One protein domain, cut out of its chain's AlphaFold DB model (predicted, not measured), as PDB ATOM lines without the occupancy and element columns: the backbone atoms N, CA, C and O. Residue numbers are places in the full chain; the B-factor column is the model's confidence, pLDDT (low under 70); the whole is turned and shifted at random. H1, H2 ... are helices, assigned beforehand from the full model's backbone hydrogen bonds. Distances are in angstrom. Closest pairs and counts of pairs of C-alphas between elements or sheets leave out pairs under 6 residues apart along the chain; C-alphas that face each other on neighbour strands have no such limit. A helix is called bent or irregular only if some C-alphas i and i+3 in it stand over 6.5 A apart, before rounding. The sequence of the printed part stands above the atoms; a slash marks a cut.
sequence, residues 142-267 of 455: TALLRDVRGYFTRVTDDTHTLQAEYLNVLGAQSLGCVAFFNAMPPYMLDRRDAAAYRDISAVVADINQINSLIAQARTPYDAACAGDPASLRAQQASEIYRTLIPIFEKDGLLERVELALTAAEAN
ATOM      1  N   THR A 142       3.098  -4.384 -46.186       92.88
ATOM      2  CA  THR A 142       2.009  -3.399 -46.206       92.88
ATOM      3  C   THR A 142       0.655  -4.083 -46.356       92.88
ATOM      4  O   THR A 142      -0.307  -3.689 -45.698       92.88
ATOM      5  N   ALA A 143       0.569  -5.137 -47.174       92.69
ATOM      6  CA  ALA A 143      -0.634  -5.962 -47.257       92.69
ATOM      7  C   ALA A 143      -0.950  -6.652 -45.919       92.69
ATOM      8  O   ALA A 143      -2.105  -6.650 -45.494       92.69
ATOM      9  N   LEU A 144       0.073  -7.178 -45.237       96.06
ATOM     10  CA  LEU A 144      -0.073  -7.812 -43.929       96.06
ATOM     11  C   LEU A 144      -0.534  -6.814 -42.857       96.06
ATOM     12  O   LEU A 144      -1.468  -7.107 -42.120       96.06
ATOM     13  N   LEU A 145       0.067  -5.620 -42.795       96.12
ATOM     14  CA  LEU A 145      -0.349  -4.556 -41.871       96.12
ATOM     15  C   LEU A 145      -1.803  -4.136 -42.092       96.12
ATOM     16  O   LEU A 145      -2.548  -3.997 -41.126       96.12
ATOM     17  N   ARG A 146      -2.226  -3.991 -43.354       93.88
ATOM     18  CA  ARG A 146      -3.618  -3.663 -43.692       93.88
ATOM     19  C   ARG A 146      -4.591  -4.725 -43.176       93.88
ATOM     20  O   ARG A 146      -5.633  -4.374 -42.630       93.88
ATOM     21  N   ASP A 147      -4.251  -6.002 -43.339       94.06
ATOM     22  CA  ASP A 147      -5.087  -7.108 -42.865       94.06
ATOM     23  C   ASP A 147      -5.153  -7.163 -41.330       94.06
ATOM     24  O   ASP A 147      -6.242  -7.221 -40.757       94.06
ATOM     25  N   VAL A 148      -4.005  -7.032 -40.650       97.12
ATOM     26  CA  VAL A 148      -3.937  -6.978 -39.179       97.12
ATOM     27  C   VAL A 148      -4.729  -5.788 -38.633       97.12
ATOM     28  O   VAL A 148      -5.463  -5.952 -37.660       97.12
ATOM     29  N   ARG A 149      -4.653  -4.611 -39.267       96.88
ATOM     30  CA  ARG A 149      -5.424  -3.429 -38.856       96.88
ATOM     31  C   ARG A 149      -6.925  -3.622 -39.061       96.88
ATOM     32  O   ARG A 149      -7.691  -3.351 -38.145       96.88
ATOM     33  N   GLY A 150      -7.347  -4.181 -40.197       88.56
ATOM     34  CA  GLY A 150      -8.754  -4.524 -40.422       88.56
ATOM     35  C   GLY A 150      -9.288  -5.554 -39.419       88.56
ATOM     36  O   GLY A 150     -10.442  -5.474 -38.998       88.56
ATOM     37  N   TYR A 151      -8.455  -6.510 -38.999       94.88
ATOM     38  CA  TYR A 151      -8.797  -7.439 -37.924       94.88
ATOM     39  C   TYR A 151      -8.886  -6.735 -36.562       94.88
ATOM     40  O   TYR A 151      -9.851  -6.959 -35.833       94.88
ATOM     41  N   PHE A 152      -7.931  -5.859 -36.239       96.69
ATOM     42  CA  PHE A 152      -7.934  -5.087 -34.997       96.69
ATOM     43  C   PHE A 152      -9.186  -4.216 -34.858       96.69
ATOM     44  O   PHE A 152      -9.834  -4.287 -33.820       96.69
ATOM     45  N   THR A 153      -9.593  -3.496 -35.909       91.44
ATOM     46  CA  THR A 153     -10.821  -2.679 -35.898       91.44
ATOM     47  C   THR A 153     -12.047  -3.494 -35.482       91.44
ATOM     48  O   THR A 153     -12.785  -3.073 -34.599       91.44
ATOM     49  N   ARG A 154     -12.225  -4.705 -36.030       90.25
ATOM     50  CA  ARG A 154     -13.347  -5.583 -35.649       90.25
ATOM     51  C   ARG A 154     -13.281  -6.026 -34.186       90.25
ATOM     52  O   ARG A 154     -14.311  -6.096 -33.523       90.25
ATOM     53  N   VAL A 155     -12.083  -6.322 -33.673       95.44
ATOM     54  CA  VAL A 155     -11.875  -6.653 -32.251       95.44
ATOM     55  C   VAL A 155     -12.237  -5.461 -31.367       95.44
ATOM     56  O   VAL A 155     -12.926  -5.635 -30.364       95.44
ATOM     57  N   THR A 156     -11.823  -4.251 -31.738       93.56
ATOM     58  CA  THR A 156     -12.160  -3.016 -31.022       93.56
ATOM     59  C   THR A 156     -13.670  -2.772 -31.001       93.56
ATOM     60  O   THR A 156     -14.220  -2.515 -29.929       93.56
ATOM     61  N   ASP A 157     -14.353  -2.943 -32.134       88.25
ATOM     62  CA  ASP A 157     -15.811  -2.792 -32.242       88.25
ATOM     63  C   ASP A 157     -16.565  -3.780 -31.337       88.25
ATOM     64  O   ASP A 157     -17.453  -3.386 -30.572       88.25
ATOM     65  N   ASP A 158     -16.173  -5.059 -31.359       93.75
ATOM     66  CA  ASP A 158     -16.736  -6.094 -30.483       93.75
ATOM     67  C   ASP A 158     -16.480  -5.776 -29.003       93.75
ATOM     68  O   ASP A 158     -17.360  -5.971 -28.159       93.75
ATOM     69  N   THR A 159     -15.294  -5.247 -28.678       96.06
ATOM     70  CA  THR A 159     -14.938  -4.857 -27.306       96.06
ATOM     71  C   THR A 159     -15.850  -3.739 -26.802       96.06
ATOM     72  O   THR A 159     -16.394  -3.843 -25.701       96.06
ATOM     73  N   HIS A 160     -16.041  -2.678 -27.592       92.19
ATOM     74  CA  HIS A 160     -16.905  -1.555 -27.222       92.19
ATOM     75  C   HIS A 160     -18.372  -1.967 -27.125       92.19
ATOM     76  O   HIS A 160     -19.060  -1.564 -26.188       92.19
ATOM     77  N   THR A 161     -18.830  -2.817 -28.045       92.44
ATOM     78  CA  THR A 161     -20.185  -3.378 -28.016       92.44
ATOM     79  C   THR A 161     -20.415  -4.167 -26.726       92.44
ATOM     80  O   THR A 161     -21.388  -3.926 -26.013       92.44
ATOM     81  N   LEU A 162     -19.483  -5.053 -26.363       96.06
ATOM     82  CA  LEU A 162     -19.597  -5.863 -25.149       96.06
ATOM     83  C   LEU A 162     -19.540  -4.997 -23.882       96.06
ATOM     84  O   LEU A 162     -20.298  -5.216 -22.937       96.06
ATOM     85  N   GLN A 163     -18.659  -3.994 -23.866       96.19
ATOM     86  CA  GLN A 163     -18.565  -3.011 -22.787       96.19
ATOM     87  C   GLN A 163     -19.887  -2.262 -22.591       96.19
ATOM     88  O   GLN A 163     -20.334  -2.137 -21.452       96.19
ATOM     89  N   ALA A 164     -20.516  -1.790 -23.670       94.62
ATOM     90  CA  ALA A 164     -21.790  -1.082 -23.597       94.62
ATOM     91  C   ALA A 164     -22.887  -1.960 -22.971       94.62
ATOM     92  O   ALA A 164     -23.570  -1.519 -22.048       94.62
ATOM     93  N   GLU A 165     -22.996  -3.225 -23.386       96.69
ATOM     94  CA  GLU A 165     -23.973  -4.168 -22.826       96.69
ATOM     95  C   GLU A 165     -23.768  -4.413 -21.323       96.69
ATOM     96  O   GLU A 165     -24.726  -4.398 -20.546       96.69
ATOM     97  N   TYR A 166     -22.521  -4.570 -20.872       97.31
ATOM     98  CA  TYR A 166     -22.238  -4.723 -19.444       97.31
ATOM     99  C   TYR A 166     -22.521  -3.457 -18.637       97.31
ATOM    100  O   TYR A 166     -23.057  -3.548 -17.530       97.31
ATOM    101  N   LEU A 167     -22.194  -2.280 -19.176       94.69
ATOM    102  CA  LEU A 167     -22.486  -1.005 -18.525       94.69
ATOM    103  C   LEU A 167     -23.997  -0.762 -18.410       94.69
ATOM    104  O   LEU A 167     -24.444  -0.280 -17.369       94.69
ATOM    105  N   ASN A 168     -24.792  -1.179 -19.399       94.50
ATOM    106  CA  ASN A 168     -26.255  -1.129 -19.329       94.50
ATOM    107  C   ASN A 168     -26.787  -1.965 -18.155       94.50
ATOM    108  O   ASN A 168     -27.563  -1.462 -17.338       94.50
ATOM    109  N   VAL A 169     -26.315  -3.208 -17.998       96.31
ATOM    110  CA  VAL A 169     -26.709  -4.073 -16.868       96.31
ATOM    111  C   VAL A 169     -26.295  -3.476 -15.519       96.31
ATOM    112  O   VAL A 169     -27.053  -3.532 -14.548       96.31
ATOM    113  N   LEU A 170     -25.107  -2.869 -15.444       96.00
ATOM    114  CA  LEU A 170     -24.641  -2.168 -14.244       96.00
ATOM    115  C   LEU A 170     -25.483  -0.923 -13.927       96.00
ATOM    116  O   LEU A 170     -25.713  -0.633 -12.754       96.00
ATOM    117  N   GLY A 171     -25.999  -0.245 -14.953       96.12
ATOM    118  CA  GLY A 171     -26.968   0.849 -14.859       96.12
ATOM    119  C   GLY A 171     -28.409   0.404 -14.581       96.12
ATOM    120  O   GLY A 171     -29.332   1.195 -14.766       96.12
ATOM    121  N   ALA A 172     -28.618  -0.848 -14.157       95.44
ATOM    122  CA  ALA A 172     -29.924  -1.456 -13.898       95.44
ATOM    123  C   ALA A 172     -30.855  -1.541 -15.125       95.44
ATOM    124  O   ALA A 172     -32.073  -1.662 -14.974       95.44
ATOM    125  N   GLN A 173     -30.298  -1.515 -16.337       94.81
ATOM    126  CA  GLN A 173     -31.032  -1.820 -17.563       94.81
ATOM    127  C   GLN A 173     -30.999  -3.331 -17.850       94.81
ATOM    128  O   GLN A 173     -30.125  -4.058 -17.374       94.81
ATOM    129  N   SER A 174     -31.972  -3.830 -18.614       92.94
ATOM    130  CA  SER A 174     -31.963  -5.217 -19.088       92.94
ATOM    131  C   SER A 174     -30.865  -5.431 -20.127       92.94
ATOM    132  O   SER A 174     -30.639  -4.556 -20.961       92.94
ATOM    133  N   LEU A 175     -30.255  -6.617 -20.127       94.94
ATOM    134  CA  LEU A 175     -29.265  -7.016 -21.124       94.94
ATOM    135  C   LEU A 175     -29.854  -6.980 -22.548       94.94
ATOM    136  O   LEU A 175     -30.895  -7.594 -22.806       94.94
ATOM    137  N   GLY A 176     -29.193  -6.283 -23.472       93.38
ATOM    138  CA  GLY A 176     -29.597  -6.179 -24.868       93.38
ATOM    139  C   GLY A 176     -29.091  -7.364 -25.681       93.38
ATOM    140  O   GLY A 176     -27.988  -7.341 -26.211       93.38
ATOM    141  N   CYS A 177     -29.914  -8.397 -25.855       96.25
ATOM    142  CA  CYS A 177     -29.551  -9.617 -26.599       96.25
ATOM    143  C   CYS A 177     -29.614  -9.492 -28.133       96.25
ATOM    144  O   CYS A 177     -29.774 -10.485 -28.840       96.25
ATOM    145  N   VAL A 178     -29.527  -8.265 -28.647       93.19
ATOM    146  CA  VAL A 178     -29.528  -7.948 -30.086       93.19
ATOM    147  C   VAL A 178     -28.166  -7.460 -30.578       93.19
ATOM    148  O   VAL A 178     -28.012  -7.186 -31.767       93.19
ATOM    149  N   ALA A 179     -27.186  -7.337 -29.678       89.69
ATOM    150  CA  ALA A 179     -25.842  -6.925 -30.036       89.69
ATOM    151  C   ALA A 179     -25.188  -7.959 -30.965       89.69
ATOM    152  O   ALA A 179     -25.267  -9.172 -30.752       89.69
ATOM    153  N   PHE A 180     -24.546  -7.463 -32.020       91.62
ATOM    154  CA  PHE A 180     -23.813  -8.287 -32.968       91.62
ATOM    155  C   PHE A 180     -22.339  -8.328 -32.577       91.62
ATOM    156  O   PHE A 180     -21.748  -7.298 -32.274       91.62
ATOM    157  N   PHE A 181     -21.749  -9.519 -32.642       92.12
ATOM    158  CA  PHE A 181     -20.334  -9.736 -32.373       92.12
ATOM    159  C   PHE A 181     -19.729 -10.563 -33.494       92.12
ATOM    160  O   PHE A 181     -20.242 -11.637 -33.842       92.12
ATOM    161  N   ASN A 182     -18.602 -10.103 -34.014       86.50
ATOM    162  CA  ASN A 182     -17.838 -10.812 -35.018       86.50
ATOM    163  C   ASN A 182     -17.245 -12.081 -34.375       86.50
ATOM    164  O   ASN A 182     -16.393 -12.025 -33.496       86.50
ATOM    165  N   ALA A 183     -17.701 -13.274 -34.771       87.12
ATOM    166  CA  ALA A 183     -17.156 -14.538 -34.258       87.12
ATOM    167  C   ALA A 183     -15.731 -14.783 -34.801       87.12
ATOM    168  O   ALA A 183     -15.532 -15.554 -35.739       87.12
ATOM    169  N   MET A 184     -14.745 -14.081 -34.243       91.00
ATOM    170  CA  MET A 184     -13.390 -14.018 -34.781       91.00
ATOM    171  C   MET A 184     -12.491 -15.116 -34.191       91.00
ATOM    172  O   MET A 184     -12.207 -15.105 -32.988       91.00
ATOM    173  N   PRO A 185     -11.999 -16.066 -35.008       93.81
ATOM    174  CA  PRO A 185     -10.970 -16.997 -34.558       93.81
ATOM    175  C   PRO A 185      -9.652 -16.241 -34.330       93.81
ATOM    176  O   PRO A 185      -9.416 -15.261 -35.030       93.81
ATOM    177  N   PRO A 186      -8.763 -16.699 -33.426       96.38
ATOM    178  CA  PRO A 186      -7.453 -16.080 -33.232       96.38
ATOM    179  C   PRO A 186      -6.723 -15.848 -34.560       96.38
ATOM    180  O   PRO A 186      -6.636 -16.752 -35.395       96.38
ATOM    181  N   TYR A 187      -6.184 -14.646 -34.744       96.62
ATOM    182  CA  TYR A 187      -5.457 -14.278 -35.947       96.62
ATOM    183  C   TYR A 187      -4.130 -15.043 -35.995       96.62
ATOM    184  O   TYR A 187      -3.290 -14.918 -35.097       96.62
ATOM    185  N   MET A 188      -3.938 -15.863 -37.029       97.25
ATOM    186  CA  MET A 188      -2.747 -16.698 -37.196       97.25
ATOM    187  C   MET A 188      -1.872 -16.166 -38.329       97.25
ATOM    188  O   MET A 188      -2.238 -16.258 -39.497       97.25
ATOM    189  N   LEU A 189      -0.681 -15.674 -37.983       95.94
ATOM    190  CA  LEU A 189       0.347 -15.333 -38.965       95.94
ATOM    191  C   LEU A 189       0.949 -16.598 -39.592       95.94
ATOM    192  O   LEU A 189       1.169 -17.603 -38.907       95.94
ATOM    193  N   ASP A 190       1.293 -16.529 -40.882       95.88
ATOM    194  CA  ASP A 190       2.177 -17.527 -41.492       95.88
ATOM    195  C   ASP A 190       3.508 -17.547 -40.723       95.88
ATOM    196  O   ASP A 190       4.032 -16.503 -40.328       95.88
ATOM    197  N   ARG A 191       4.080 -18.737 -40.494       92.75
ATOM    198  CA  ARG A 191       5.320 -18.864 -39.708       92.75
ATOM    199  C   ARG A 191       6.469 -18.040 -40.292       92.75
ATOM    200  O   ARG A 191       7.279 -17.528 -39.525       92.75
ATOM    201  N   ARG A 192       6.554 -17.903 -41.621       90.12
ATOM    202  CA  ARG A 192       7.583 -17.071 -42.263       90.12
ATOM    203  C   ARG A 192       7.325 -15.589 -42.040       90.12
ATOM    204  O   ARG A 192       8.277 -14.870 -41.762       90.12
ATOM    205  N   ASP A 193       6.069 -15.151 -42.112       94.44
ATOM    206  CA  ASP A 193       5.687 -13.759 -41.842       94.44
ATOM    207  C   ASP A 193       5.958 -13.389 -40.379       94.44
ATOM    208  O   ASP A 193       6.542 -12.343 -40.111       94.44
ATOM    209  N   ALA A 194       5.640 -14.280 -39.434       94.81
ATOM    210  CA  ALA A 194       5.944 -14.084 -38.016       94.81
ATOM    211  C   ALA A 194       7.460 -13.993 -37.742       94.81
ATOM    212  O   ALA A 194       7.903 -13.185 -36.925       94.81
ATOM    213  N   ALA A 195       8.267 -14.802 -38.438       90.69
ATOM    214  CA  ALA A 195       9.723 -14.758 -38.325       90.69
ATOM    215  C   ALA A 195      10.332 -13.499 -38.972       90.69
ATOM    216  O   ALA A 195      11.282 -12.938 -38.423       90.69
ATOM    217  N   ALA A 196       9.785 -13.059 -40.109       92.75
ATOM    218  CA  ALA A 196      10.250 -11.893 -40.859       92.75
ATOM    219  C   ALA A 196       9.833 -10.554 -40.224       92.75
ATOM    220  O   ALA A 196      10.608  -9.600 -40.237       92.75
ATOM    221  N   TYR A 197       8.628 -10.480 -39.653       94.88
ATOM    222  CA  TYR A 197       8.015  -9.256 -39.130       94.88
ATOM    223  C   TYR A 197       7.737  -9.380 -37.629       94.88
ATOM    224  O   TYR A 197       6.599  -9.509 -37.178       94.88
ATOM    225  N   ARG A 198       8.815  -9.356 -36.836       94.88
ATOM    226  CA  ARG A 198       8.774  -9.509 -35.368       94.88
ATOM    227  C   ARG A 198       7.855  -8.498 -34.678       94.88
ATOM    228  O   ARG A 198       7.218  -8.841 -33.688       94.88
ATOM    229  N   ASP A 199       7.796  -7.276 -35.193       95.56
ATOM    230  CA  ASP A 199       6.954  -6.204 -34.671       95.56
ATOM    231  C   ASP A 199       5.461  -6.481 -34.900       95.56
ATOM    232  O   ASP A 199       4.681  -6.441 -33.953       95.56
ATOM    233  N   ILE A 200       5.076  -6.892 -36.112       96.75
ATOM    234  CA  ILE A 200       3.704  -7.328 -36.423       96.75
ATOM    235  C   ILE A 200       3.336  -8.574 -35.609       96.75
ATOM    236  O   ILE A 200       2.214  -8.690 -35.123       96.75
ATOM    237  N   SER A 201       4.274  -9.503 -35.407       96.62
ATOM    238  CA  SER A 201       4.025 -10.683 -34.574       96.62
ATOM    239  C   SER A 201       3.716 -10.327 -33.119       96.62
ATOM    240  O   SER A 201       2.911 -11.025 -32.503       96.62
ATOM    241  N   ALA A 202       4.342  -9.285 -32.565       96.31
ATOM    242  CA  ALA A 202       4.035  -8.808 -31.218       96.31
ATOM    243  C   ALA A 202       2.636  -8.172 -31.167       96.31
ATOM    244  O   ALA A 202       1.841  -8.529 -30.302       96.31
ATOM    245  N   VAL A 203       2.299  -7.339 -32.157       97.50
ATOM    246  CA  VAL A 203       0.957  -6.755 -32.325       97.50
ATOM    247  C   VAL A 203      -0.124  -7.839 -32.376       97.50
ATOM    248  O   VAL A 203      -1.117  -7.770 -31.658       97.50
ATOM    249  N   VAL A 204       0.073  -8.878 -33.192       97.88
ATOM    250  CA  VAL A 204      -0.884  -9.988 -33.323       97.88
ATOM    251  C   VAL A 204      -1.042 -10.770 -32.016       97.88
ATOM    252  O   VAL A 204      -2.141 -11.235 -31.713       97.88
ATOM    253  N   ALA A 205       0.024 -10.920 -31.225       97.69
ATOM    254  CA  ALA A 205      -0.067 -11.565 -29.918       97.69
ATOM    255  C   ALA A 205      -0.967 -10.765 -28.959       97.69
ATOM    256  O   ALA A 205      -1.854 -11.356 -28.339       97.69
ATOM    257  N   ASP A 206      -0.802  -9.442 -28.911       97.44
ATOM    258  CA  ASP A 206      -1.636  -8.554 -28.091       97.44
ATOM    259  C   ASP A 206      -3.100  -8.550 -28.577       97.44
ATOM    260  O   ASP A 206      -4.020  -8.696 -27.773       97.44
ATOM    261  N   ILE A 207      -3.342  -8.506 -29.895       97.75
ATOM    262  CA  ILE A 207      -4.689  -8.640 -30.484       97.75
ATOM    263  C   ILE A 207      -5.350  -9.963 -30.070       97.75
ATOM    264  O   ILE A 207      -6.519  -9.991 -29.683       97.75
ATOM    265  N   ASN A 208      -4.615 -11.074 -30.135       97.88
ATOM    266  CA  ASN A 208      -5.132 -12.383 -29.740       97.88
ATOM    267  C   ASN A 208      -5.407 -12.470 -28.233       97.88
ATOM    268  O   ASN A 208      -6.345 -13.158 -27.823       97.88
ATOM    269  N   GLN A 209      -4.637 -11.753 -27.412       97.19
ATOM    270  CA  GLN A 209      -4.919 -11.612 -25.988       97.19
ATOM    271  C   GLN A 209      -6.232 -10.851 -25.752       97.19
ATOM    272  O   GLN A 209      -7.059 -11.324 -24.972       97.19
ATOM    273  N   ILE A 210      -6.465  -9.737 -26.460       97.25
ATOM    274  CA  ILE A 210      -7.741  -9.003 -26.414       97.25
ATOM    275  C   ILE A 210      -8.893  -9.933 -26.823       97.25
ATOM    276  O   ILE A 210      -9.856 -10.080 -26.075       97.25
ATOM    277  N   ASN A 211      -8.764 -10.636 -27.954       96.69
ATOM    278  CA  ASN A 211      -9.793 -11.558 -28.445       96.69
ATOM    279  C   ASN A 211     -10.123 -12.665 -27.424       96.69
ATOM    280  O   ASN A 211     -11.286 -12.992 -27.203       96.69
ATOM    281  N   SER A 212      -9.112 -13.212 -26.739       97.19
ATOM    282  CA  SER A 212      -9.325 -14.194 -25.668       97.19
ATOM    283  C   SER A 212     -10.108 -13.610 -24.487       97.19
ATOM    284  O   SER A 212     -10.965 -14.298 -23.935       97.19
ATOM    285  N   LEU A 213      -9.817 -12.373 -24.074       96.94
ATOM    286  CA  LEU A 213     -10.535 -11.709 -22.980       96.94
ATOM    287  C   LEU A 213     -11.992 -11.417 -23.364       96.94
ATOM    288  O   LEU A 213     -12.889 -11.669 -22.560       96.94
ATOM    289  N   ILE A 214     -12.237 -10.973 -24.603       96.88
ATOM    290  CA  ILE A 214     -13.593 -10.788 -25.142       96.88
ATOM    291  C   ILE A 214     -14.339 -12.119 -25.163       96.88
ATOM    292  O   ILE A 214     -15.455 -12.183 -24.665       96.88
ATOM    293  N   ALA A 215     -13.747 -13.197 -25.687       96.50
ATOM    294  CA  ALA A 215     -14.407 -14.503 -25.758       96.50
ATOM    295  C   ALA A 215     -14.781 -15.048 -24.365       96.50
ATOM    296  O   ALA A 215     -15.871 -15.597 -24.171       96.50
ATOM    297  N   GLN A 216     -13.900 -14.859 -23.376       96.75
ATOM    298  CA  GLN A 216     -14.170 -15.213 -21.980       96.75
ATOM    299  C   GLN A 216     -15.325 -14.394 -21.401       96.75
ATOM    300  O   GLN A 216     -16.230 -14.970 -20.799       96.75
ATOM    301  N   ALA A 217     -15.324 -13.077 -21.618       97.00
ATOM    302  CA  ALA A 217     -16.394 -12.201 -21.160       97.00
ATOM    303  C   ALA A 217     -17.712 -12.462 -21.905       97.00
ATOM    304  O   ALA A 217     -18.771 -12.427 -21.303       97.00
ATOM    305  N   ARG A 218     -17.673 -12.813 -23.188       96.81
ATOM    306  CA  ARG A 218     -18.864 -13.054 -24.009       96.81
ATOM    307  C   ARG A 218     -19.602 -14.342 -23.643       96.81
ATOM    308  O   ARG A 218     -20.819 -14.395 -23.742       96.81
ATOM    309  N   THR A 219     -18.902 -15.371 -23.173       96.81
ATOM    310  CA  THR A 219     -19.526 -16.658 -22.804       96.81
ATOM    311  C   THR A 219     -20.733 -16.509 -21.850       96.81
ATOM    312  O   THR A 219     -21.798 -17.051 -22.152       96.81
ATOM    313  N   PRO A 220     -20.644 -15.777 -20.718       96.81
ATOM    314  CA  PRO A 220     -21.800 -15.530 -19.851       96.81
ATOM    315  C   PRO A 220     -22.861 -14.606 -20.469       96.81
ATOM    316  O   PRO A 220     -24.036 -14.772 -20.148       96.81
ATOM    317  N   TYR A 221     -22.481 -13.672 -21.350       97.06
ATOM    318  CA  TYR A 221     -23.437 -12.876 -22.132       97.06
ATOM    319  C   TYR A 221     -24.297 -13.783 -23.027       97.06
ATOM    320  O   TYR A 221     -25.523 -13.773 -22.920       97.06
ATOM    321  N   ASP A 222     -23.662 -14.638 -23.834       96.62
ATOM    322  CA  ASP A 222     -24.352 -15.553 -24.751       96.62
ATOM    323  C   ASP A 222     -25.249 -16.534 -23.971       96.62
ATOM    324  O   ASP A 222     -26.377 -16.810 -24.377       96.62
ATOM    325  N   ALA A 223     -24.786 -17.025 -22.813       96.75
ATOM    326  CA  ALA A 223     -25.570 -17.907 -21.947       96.75
ATOM    327  C   ALA A 223     -26.820 -17.220 -21.367       96.75
ATOM    328  O   ALA A 223     -27.888 -17.832 -21.329       96.75
ATOM    329  N   ALA A 224     -26.705 -15.957 -20.940       97.12
ATOM    330  CA  ALA A 224     -27.847 -15.176 -20.469       97.12
ATOM    331  C   ALA A 224     -28.846 -14.909 -21.605       97.12
ATOM    332  O   ALA A 224     -30.049 -15.065 -21.409       97.12
ATOM    333  N   CYS A 225     -28.353 -14.595 -22.806       96.81
ATOM    334  CA  CYS A 225     -29.193 -14.341 -23.974       96.81
ATOM    335  C   CYS A 225     -29.863 -15.588 -24.561       96.81
ATOM    336  O   CYS A 225     -30.955 -15.487 -25.116       96.81
ATOM    337  N   ALA A 226     -29.251 -16.764 -24.420       96.62
ATOM    338  CA  ALA A 226     -29.878 -18.036 -24.779       96.62
ATOM    339  C   ALA A 226     -30.912 -18.511 -23.738       96.62
ATOM    340  O   ALA A 226     -31.758 -19.349 -24.052       96.62
ATOM    341  N   GLY A 227     -30.812 -18.019 -22.499       95.69
ATOM    342  CA  GLY A 227     -31.686 -18.360 -21.381       95.69
ATOM    343  C   GLY A 227     -32.633 -17.221 -21.009       95.69
ATOM    344  O   GLY A 227     -33.438 -16.769 -21.818       95.69
ATOM    345  N   ASP A 228     -32.560 -16.796 -19.747       93.88
ATOM    346  CA  ASP A 228     -33.260 -15.612 -19.251       93.88
ATOM    347  C   ASP A 228     -32.262 -14.442 -19.173       93.88
ATOM    348  O   ASP A 228     -31.355 -14.496 -18.334       93.88
ATOM    349  N   PRO A 229     -32.410 -13.372 -19.977       91.88
ATOM    350  CA  PRO A 229     -31.545 -12.196 -19.900       91.88
ATOM    351  C   PRO A 229     -31.508 -11.554 -18.503       91.88
ATOM    352  O   PRO A 229     -30.497 -10.962 -18.129       91.88
ATOM    353  N   ALA A 230     -32.561 -11.714 -17.688       91.62
ATOM    354  CA  ALA A 230     -32.602 -11.228 -16.305       91.62
ATOM    355  C   ALA A 230     -31.729 -12.053 -15.336       91.62
ATOM    356  O   ALA A 230     -31.530 -11.660 -14.181       91.62
ATOM    357  N   SER A 231     -31.191 -13.193 -15.785       92.88
ATOM    358  CA  SER A 231     -30.279 -14.023 -14.997       92.88
ATOM    359  C   SER A 231     -28.920 -13.362 -14.768       92.88
ATOM    360  O   SER A 231     -28.306 -13.625 -13.733       92.88
ATOM    361  N   LEU A 232     -28.479 -12.475 -15.670       96.44
ATOM    362  CA  LEU A 232     -27.221 -11.748 -15.536       96.44
ATOM    363  C   LEU A 232     -27.411 -10.517 -14.646       96.44
ATOM    364  O   LEU A 232     -27.789  -9.439 -15.097       96.44
ATOM    365  N   ARG A 233     -27.156 -10.677 -13.347       96.06
ATOM    366  CA  ARG A 233     -27.323  -9.586 -12.373       96.06
ATOM    367  C   ARG A 233     -26.146  -8.615 -12.409       96.06
ATOM    368  O   ARG A 233     -25.027  -9.004 -12.735       96.06
ATOM    369  N   ALA A 234     -26.363  -7.390 -11.924       96.25
ATOM    370  CA  ALA A 234     -25.331  -6.351 -11.816       96.25
ATOM    371  C   ALA A 234     -24.031  -6.830 -11.136       96.25
ATOM    372  O   ALA A 234     -22.941  -6.476 -11.573       96.25
ATOM    373  N   GLN A 235     -24.116  -7.685 -10.108       96.75
ATOM    374  CA  GLN A 235     -22.921  -8.243  -9.458       96.75
ATOM    375  C   GLN A 235     -22.101  -9.135 -10.406       96.75
ATOM    376  O   GLN A 235     -20.888  -8.971 -10.494       96.75
ATOM    377  N   GLN A 236     -22.755 -10.035 -11.146       96.50
ATOM    378  CA  GLN A 236     -22.087 -10.906 -12.120       96.50
ATOM    379  C   GLN A 236     -21.544 -10.093 -13.296       96.50
ATOM    380  O   GLN A 236     -20.403 -10.288 -13.702       96.50
ATOM    381  N   ALA A 237     -22.327  -9.131 -13.795       96.69
ATOM    382  CA  ALA A 237     -21.887  -8.194 -14.821       96.69
ATOM    383  C   ALA A 237     -20.642  -7.411 -14.380       96.69
ATOM    384  O   ALA A 237     -19.720  -7.256 -15.169       96.69
ATOM    385  N   SER A 238     -20.561  -6.980 -13.114       96.94
ATOM    386  CA  SER A 238     -19.379  -6.296 -12.572       96.94
ATOM    387  C   SER A 238     -18.149  -7.205 -12.530       96.94
ATOM    388  O   SER A 238     -17.057  -6.775 -12.899       96.94
ATOM    389  N   GLU A 239     -18.312  -8.461 -12.109       96.69
ATOM    390  CA  GLU A 239     -17.225  -9.446 -12.082       96.69
ATOM    391  C   GLU A 239     -16.698  -9.756 -13.486       96.69
ATOM    392  O   GLU A 239     -15.485  -9.812 -13.678       96.69
ATOM    393  N   ILE A 240     -17.587  -9.880 -14.474       97.06
ATOM    394  CA  ILE A 240     -17.204 -10.091 -15.874       97.06
ATOM    395  C   ILE A 240     -16.575  -8.826 -16.458       97.06
ATOM    396  O   ILE A 240     -15.526  -8.885 -17.085       97.06
ATOM    397  N   TYR A 241     -17.145  -7.651 -16.196       96.62
ATOM    398  CA  TYR A 241     -16.588  -6.385 -16.668       96.62
ATOM    399  C   TYR A 241     -15.151  -6.165 -16.172       96.62
ATOM    400  O   TYR A 241     -14.309  -5.645 -16.903       96.62
ATOM    401  N   ARG A 242     -14.819  -6.642 -14.963       95.06
ATOM    402  CA  ARG A 242     -13.441  -6.614 -14.448       95.06
ATOM    403  C   ARG A 242     -12.448  -7.401 -15.302       95.06
ATOM    404  O   ARG A 242     -11.276  -7.040 -15.306       95.06
ATOM    405  N   THR A 243     -12.876  -8.425 -16.042       95.56
ATOM    406  CA  THR A 243     -11.981  -9.152 -16.957       95.56
ATOM    407  C   THR A 243     -11.659  -8.342 -18.213       95.56
ATOM    408  O   THR A 243     -10.655  -8.618 -18.864       95.56
ATOM    409  N   LEU A 244     -12.476  -7.333 -18.544       96.38
ATOM    410  CA  LEU A 244     -12.251  -6.417 -19.666       96.38
ATOM    411  C   LEU A 244     -11.395  -5.199 -19.284       96.38
ATOM    412  O   LEU A 244     -10.858  -4.542 -20.169       96.38
ATOM    413  N   ILE A 245     -11.215  -4.911 -17.990       94.94
ATOM    414  CA  ILE A 245     -10.428  -3.762 -17.505       94.94
ATOM    415  C   ILE A 245      -9.026  -3.667 -18.146       94.94
ATOM    416  O   ILE A 245      -8.701  -2.585 -18.634       94.94
ATOM    417  N   PRO A 246      -8.223  -4.749 -18.265       96.69
ATOM    418  CA  PRO A 246      -6.890  -4.669 -18.880       96.69
ATOM    419  C   PRO A 246      -6.884  -4.196 -20.344       96.69
ATOM    420  O   PRO A 246      -5.845  -3.802 -20.872       96.69
ATOM    421  N   ILE A 247      -8.033  -4.268 -21.025       96.44
ATOM    422  CA  ILE A 247      -8.189  -3.800 -22.403       96.44
ATOM    423  C   ILE A 247      -8.267  -2.264 -22.448       96.44
ATOM    424  O   ILE A 247      -7.730  -1.663 -23.378       96.44
ATOM    425  N   PHE A 248      -8.895  -1.647 -21.438       92.62
ATOM    426  CA  PHE A 248      -9.264  -0.226 -21.407       92.62
ATOM    427  C   PHE A 248      -8.456   0.642 -20.436       92.62
ATOM    428  O   PHE A 248      -8.593   1.865 -20.472       92.62
ATOM    429  N   GLU A 249      -7.676   0.052 -19.528       93.00
ATOM    430  CA  GLU A 249      -6.805   0.826 -18.639       93.00
ATOM    431  C   GLU A 249      -5.834   1.709 -19.435       93.00
ATOM    432  O   GLU A 249      -5.527   1.446 -20.595       93.00
ATOM    433  N   LYS A 250      -5.341   2.772 -18.795       72.25
ATOM    434  CA  LYS A 250      -4.243   3.574 -19.340       72.25
ATOM    435  C   LYS A 250      -3.038   2.659 -19.587       72.25
ATOM    436  O   LYS A 250      -2.695   1.886 -18.695       72.25
ATOM    437  N   ASP A 251      -2.425   2.739 -20.770       83.25
ATOM    438  CA  ASP A 251      -1.398   1.786 -21.233       83.25
ATOM    439  C   ASP A 251      -1.926   0.341 -21.433       83.25
ATOM    440  O   ASP A 251      -1.164  -0.641 -21.470       83.25
ATOM    441  N   GLY A 252      -3.251   0.215 -21.561       91.88
ATOM    442  CA  GLY A 252      -3.984  -1.020 -21.802       91.88
ATOM    443  C   GLY A 252      -3.736  -1.595 -23.192       91.88
ATOM    444  O   GLY A 252      -3.024  -1.031 -24.030       91.88
ATOM    445  N   LEU A 253      -4.317  -2.767 -23.443       94.94
ATOM    446  CA  LEU A 253      -4.026  -3.524 -24.662       94.94
ATOM    447  C   LEU A 253      -4.459  -2.792 -25.946       94.94
ATOM    448  O   LEU A 253      -3.724  -2.857 -26.927       94.94
ATOM    449  N   LEU A 254      -5.593  -2.072 -25.954       95.38
ATOM    450  CA  LEU A 254      -6.045  -1.339 -27.151       95.38
ATOM    451  C   LEU A 254      -5.063  -0.232 -27.555       95.38
ATOM    452  O   LEU A 254      -4.644  -0.168 -28.709       95.38
ATOM    453  N   GLU A 255      -4.668   0.611 -26.601       93.69
ATOM    454  CA  GLU A 255      -3.739   1.721 -26.841       93.69
ATOM    455  C   GLU A 255      -2.360   1.207 -27.274       93.69
ATOM    456  O   GLU A 255      -1.767   1.716 -28.227       93.69
ATOM    457  N   ARG A 256      -1.874   0.138 -26.629       94.94
ATOM    458  CA  ARG A 256      -0.604  -0.504 -26.985       94.94
ATOM    459  C   ARG A 256      -0.606  -1.042 -28.410       94.94
ATOM    460  O   ARG A 256       0.365  -0.825 -29.133       94.94
ATOM    461  N   VAL A 257      -1.667  -1.748 -28.802       96.94
ATOM    462  CA  VAL A 257      -1.801  -2.303 -30.154       96.94
ATOM    463  C   VAL A 257      -1.844  -1.183 -31.187       96.94
ATOM    464  O   VAL A 257      -1.130  -1.267 -32.183       96.94
ATOM    465  N   GLU A 258      -2.605  -0.119 -30.938       96.00
ATOM    466  CA  GLU A 258      -2.722   1.010 -31.864       96.00
ATOM    467  C   GLU A 258      -1.387   1.754 -32.042       96.00
ATOM    468  O   GLU A 258      -0.968   2.048 -33.167       96.00
ATOM    469  N   LEU A 259      -0.659   1.985 -30.943       93.44
ATOM    470  CA  LEU A 259       0.676   2.583 -30.979       93.44
ATOM    471  C   LEU A 259       1.673   1.687 -31.729       93.44
ATOM    472  O   LEU A 259       2.454   2.172 -32.548       93.44
ATOM    473  N   ALA A 260       1.642   0.377 -31.473       95.81
ATOM    474  CA  ALA A 260       2.532  -0.585 -32.110       95.81
ATOM    475  C   ALA A 260       2.221  -0.771 -33.606       95.81
ATOM    476  O   ALA A 260       3.155  -0.864 -34.403       95.81
ATOM    477  N   LEU A 261       0.945  -0.755 -34.008       96.31
ATOM    478  CA  LEU A 261       0.528  -0.746 -35.415       96.31
ATOM    479  C   LEU A 261       1.032   0.503 -36.133       96.31
ATOM    480  O   LEU A 261       1.663   0.396 -37.182       96.31
ATOM    481  N   THR A 262       0.833   1.676 -35.533       93.81
ATOM    482  CA  THR A 262       1.298   2.953 -36.090       93.81
ATOM    483  C   THR A 262       2.824   2.979 -36.233       93.81
ATOM    484  O   THR A 262       3.356   3.372 -37.273       93.81
ATOM    485  N   ALA A 263       3.556   2.486 -35.229       93.75
ATOM    486  CA  ALA A 263       5.010   2.355 -35.300       93.75
ATOM    487  C   ALA A 263       5.456   1.356 -36.386       93.75
ATOM    488  O   ALA A 263       6.426   1.604 -37.104       93.75
ATOM    489  N   ALA A 264       4.745   0.236 -36.538       94.69
ATOM    490  CA  ALA A 264       5.030  -0.765 -37.559       94.69
ATOM    491  C   ALA A 264       4.801  -0.218 -38.984       94.69
ATOM    492  O   ALA A 264       5.593  -0.504 -39.887       94.69
ATOM    493  N   GLU A 265       3.771   0.600 -39.190       93.56
ATOM    494  CA  GLU A 265       3.510   1.290 -40.460       93.56
ATOM    495  C   GLU A 265       4.557   2.361 -40.780       93.56
ATOM    496  O   GLU A 265       5.009   2.464 -41.924       93.56
ATOM    497  N   ALA A 266       5.010   3.112 -39.774       92.50
ATOM    498  CA  ALA A 266       6.092   4.080 -39.940       92.50
ATOM    499  C   ALA A 266       7.427   3.405 -40.316       92.50
ATOM    500  O   ALA A 266       8.215   3.956 -41.084       92.50
ATOM    501  N   ASN A 267       7.657   2.173 -39.851       88.56
ATOM    502  CA  ASN A 267       8.840   1.363 -40.162       88.56
ATOM    503  C   ASN A 267       8.789   0.680 -41.547       88.56
ATOM    504  O   ASN A 267       9.428  -0.349 -41.767       88.56
TER     505      ASN A 267
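What this domain is: This is residues 142 to 267 of the 455 residues of an uncharacterized protein of Anaerolineae bacterium (UniProt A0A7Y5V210). Two long helices, H1 and H3, run the same way side by side, and two shorter helices, H4 and H5, set one after the other, run back along both of them, making an elongated four-helix bundle. The short helix H2 sits at one end of this bundle, at the beginning of H3, and residues 171 to 190, with no named element, run back along its length from the end of H1 to H2. The printed part has 126 residues with five named helices, H1 to H5 in order, and no named strand; the class is all helix. It is only just compact, close to loose, with a radius of gyration of the C-alphas of 16.1 A and spans of 49 by 28 by 17 A.

Where its parts are: H1 covers residues 142 to 170, from C-alpha 142 at (2.009, -3.399, -46.206), and is 41.6 A long. H2 is residues 191 to 196, 8.6 A. H3 is residues 198 to 226, 41.0 A, from C-alpha 198 at (8.774, -9.509, -35.368); it has a kink of 32 degrees near residue 220. It is neither bent nor irregular, but only just: C-alphas 217 and 220 are 6.5 A apart. H4, residues 234 to 248, spans 19.7 A and is irregular, with C-alphas 243 and 246 7.1 A apart. H5 is residues 253 to 266, 19.8 A, ending at C-alpha 266 at (6.092, 4.080, -39.940).

How they stand to each other: H3 is the hub, touching the four other helices. It touches H1, the same way, at a shallow tilt of 32 degrees, only just short of steep; the closest C-alphas, of Thr 159 and Ile 214, are 6.5 A apart. H3 and H4 form a helical hairpin at a shallow tilt of 11 degrees; residues 210 to 217 of H3 alone touch H4, closest at C-alphas of Ala 217 and Ile 240, 5.7 A. Residues 199 to 210 of H3 alone touch H5, closest at C-alphas of Val 203 and Val 257, 5.7 A. H1 touches H4 with residues 163 to 170 alone, closest at C-alphas of Leu 170 and Ala 234, 4.9 A. H1 and H5 run opposite ways at a shallow tilt of 18 degrees and touch, closest at C-alphas of Leu 145 and Glu 265, 7.1 A. H4 and H5 touch only at the corner, closest at C-alphas of Ile 247 and Leu 253, 4.7 A. H2 and H3 only just touch, and only at the corner, with 3 pairs of C-alphas within 8 A, the closest those of Ala 194 and Ser 201, 5.2 A. H2 is apart from H1, H4 and H5. Every O i to N i+4 pair is within hydrogen-bond range in H2 and H5; the counts are 24 of 25 in H1, 23 of 25 in H3 and 6 of 11 in H4.

The domain as a whole: The two C-alphas farthest apart, of Asp 228 and Asn 267, are 50.0 A apart. The printed part has no cut. The link from H1 to H2 is long. The mean pLDDT of the printed part is 94.6, and no printed residue is under 70.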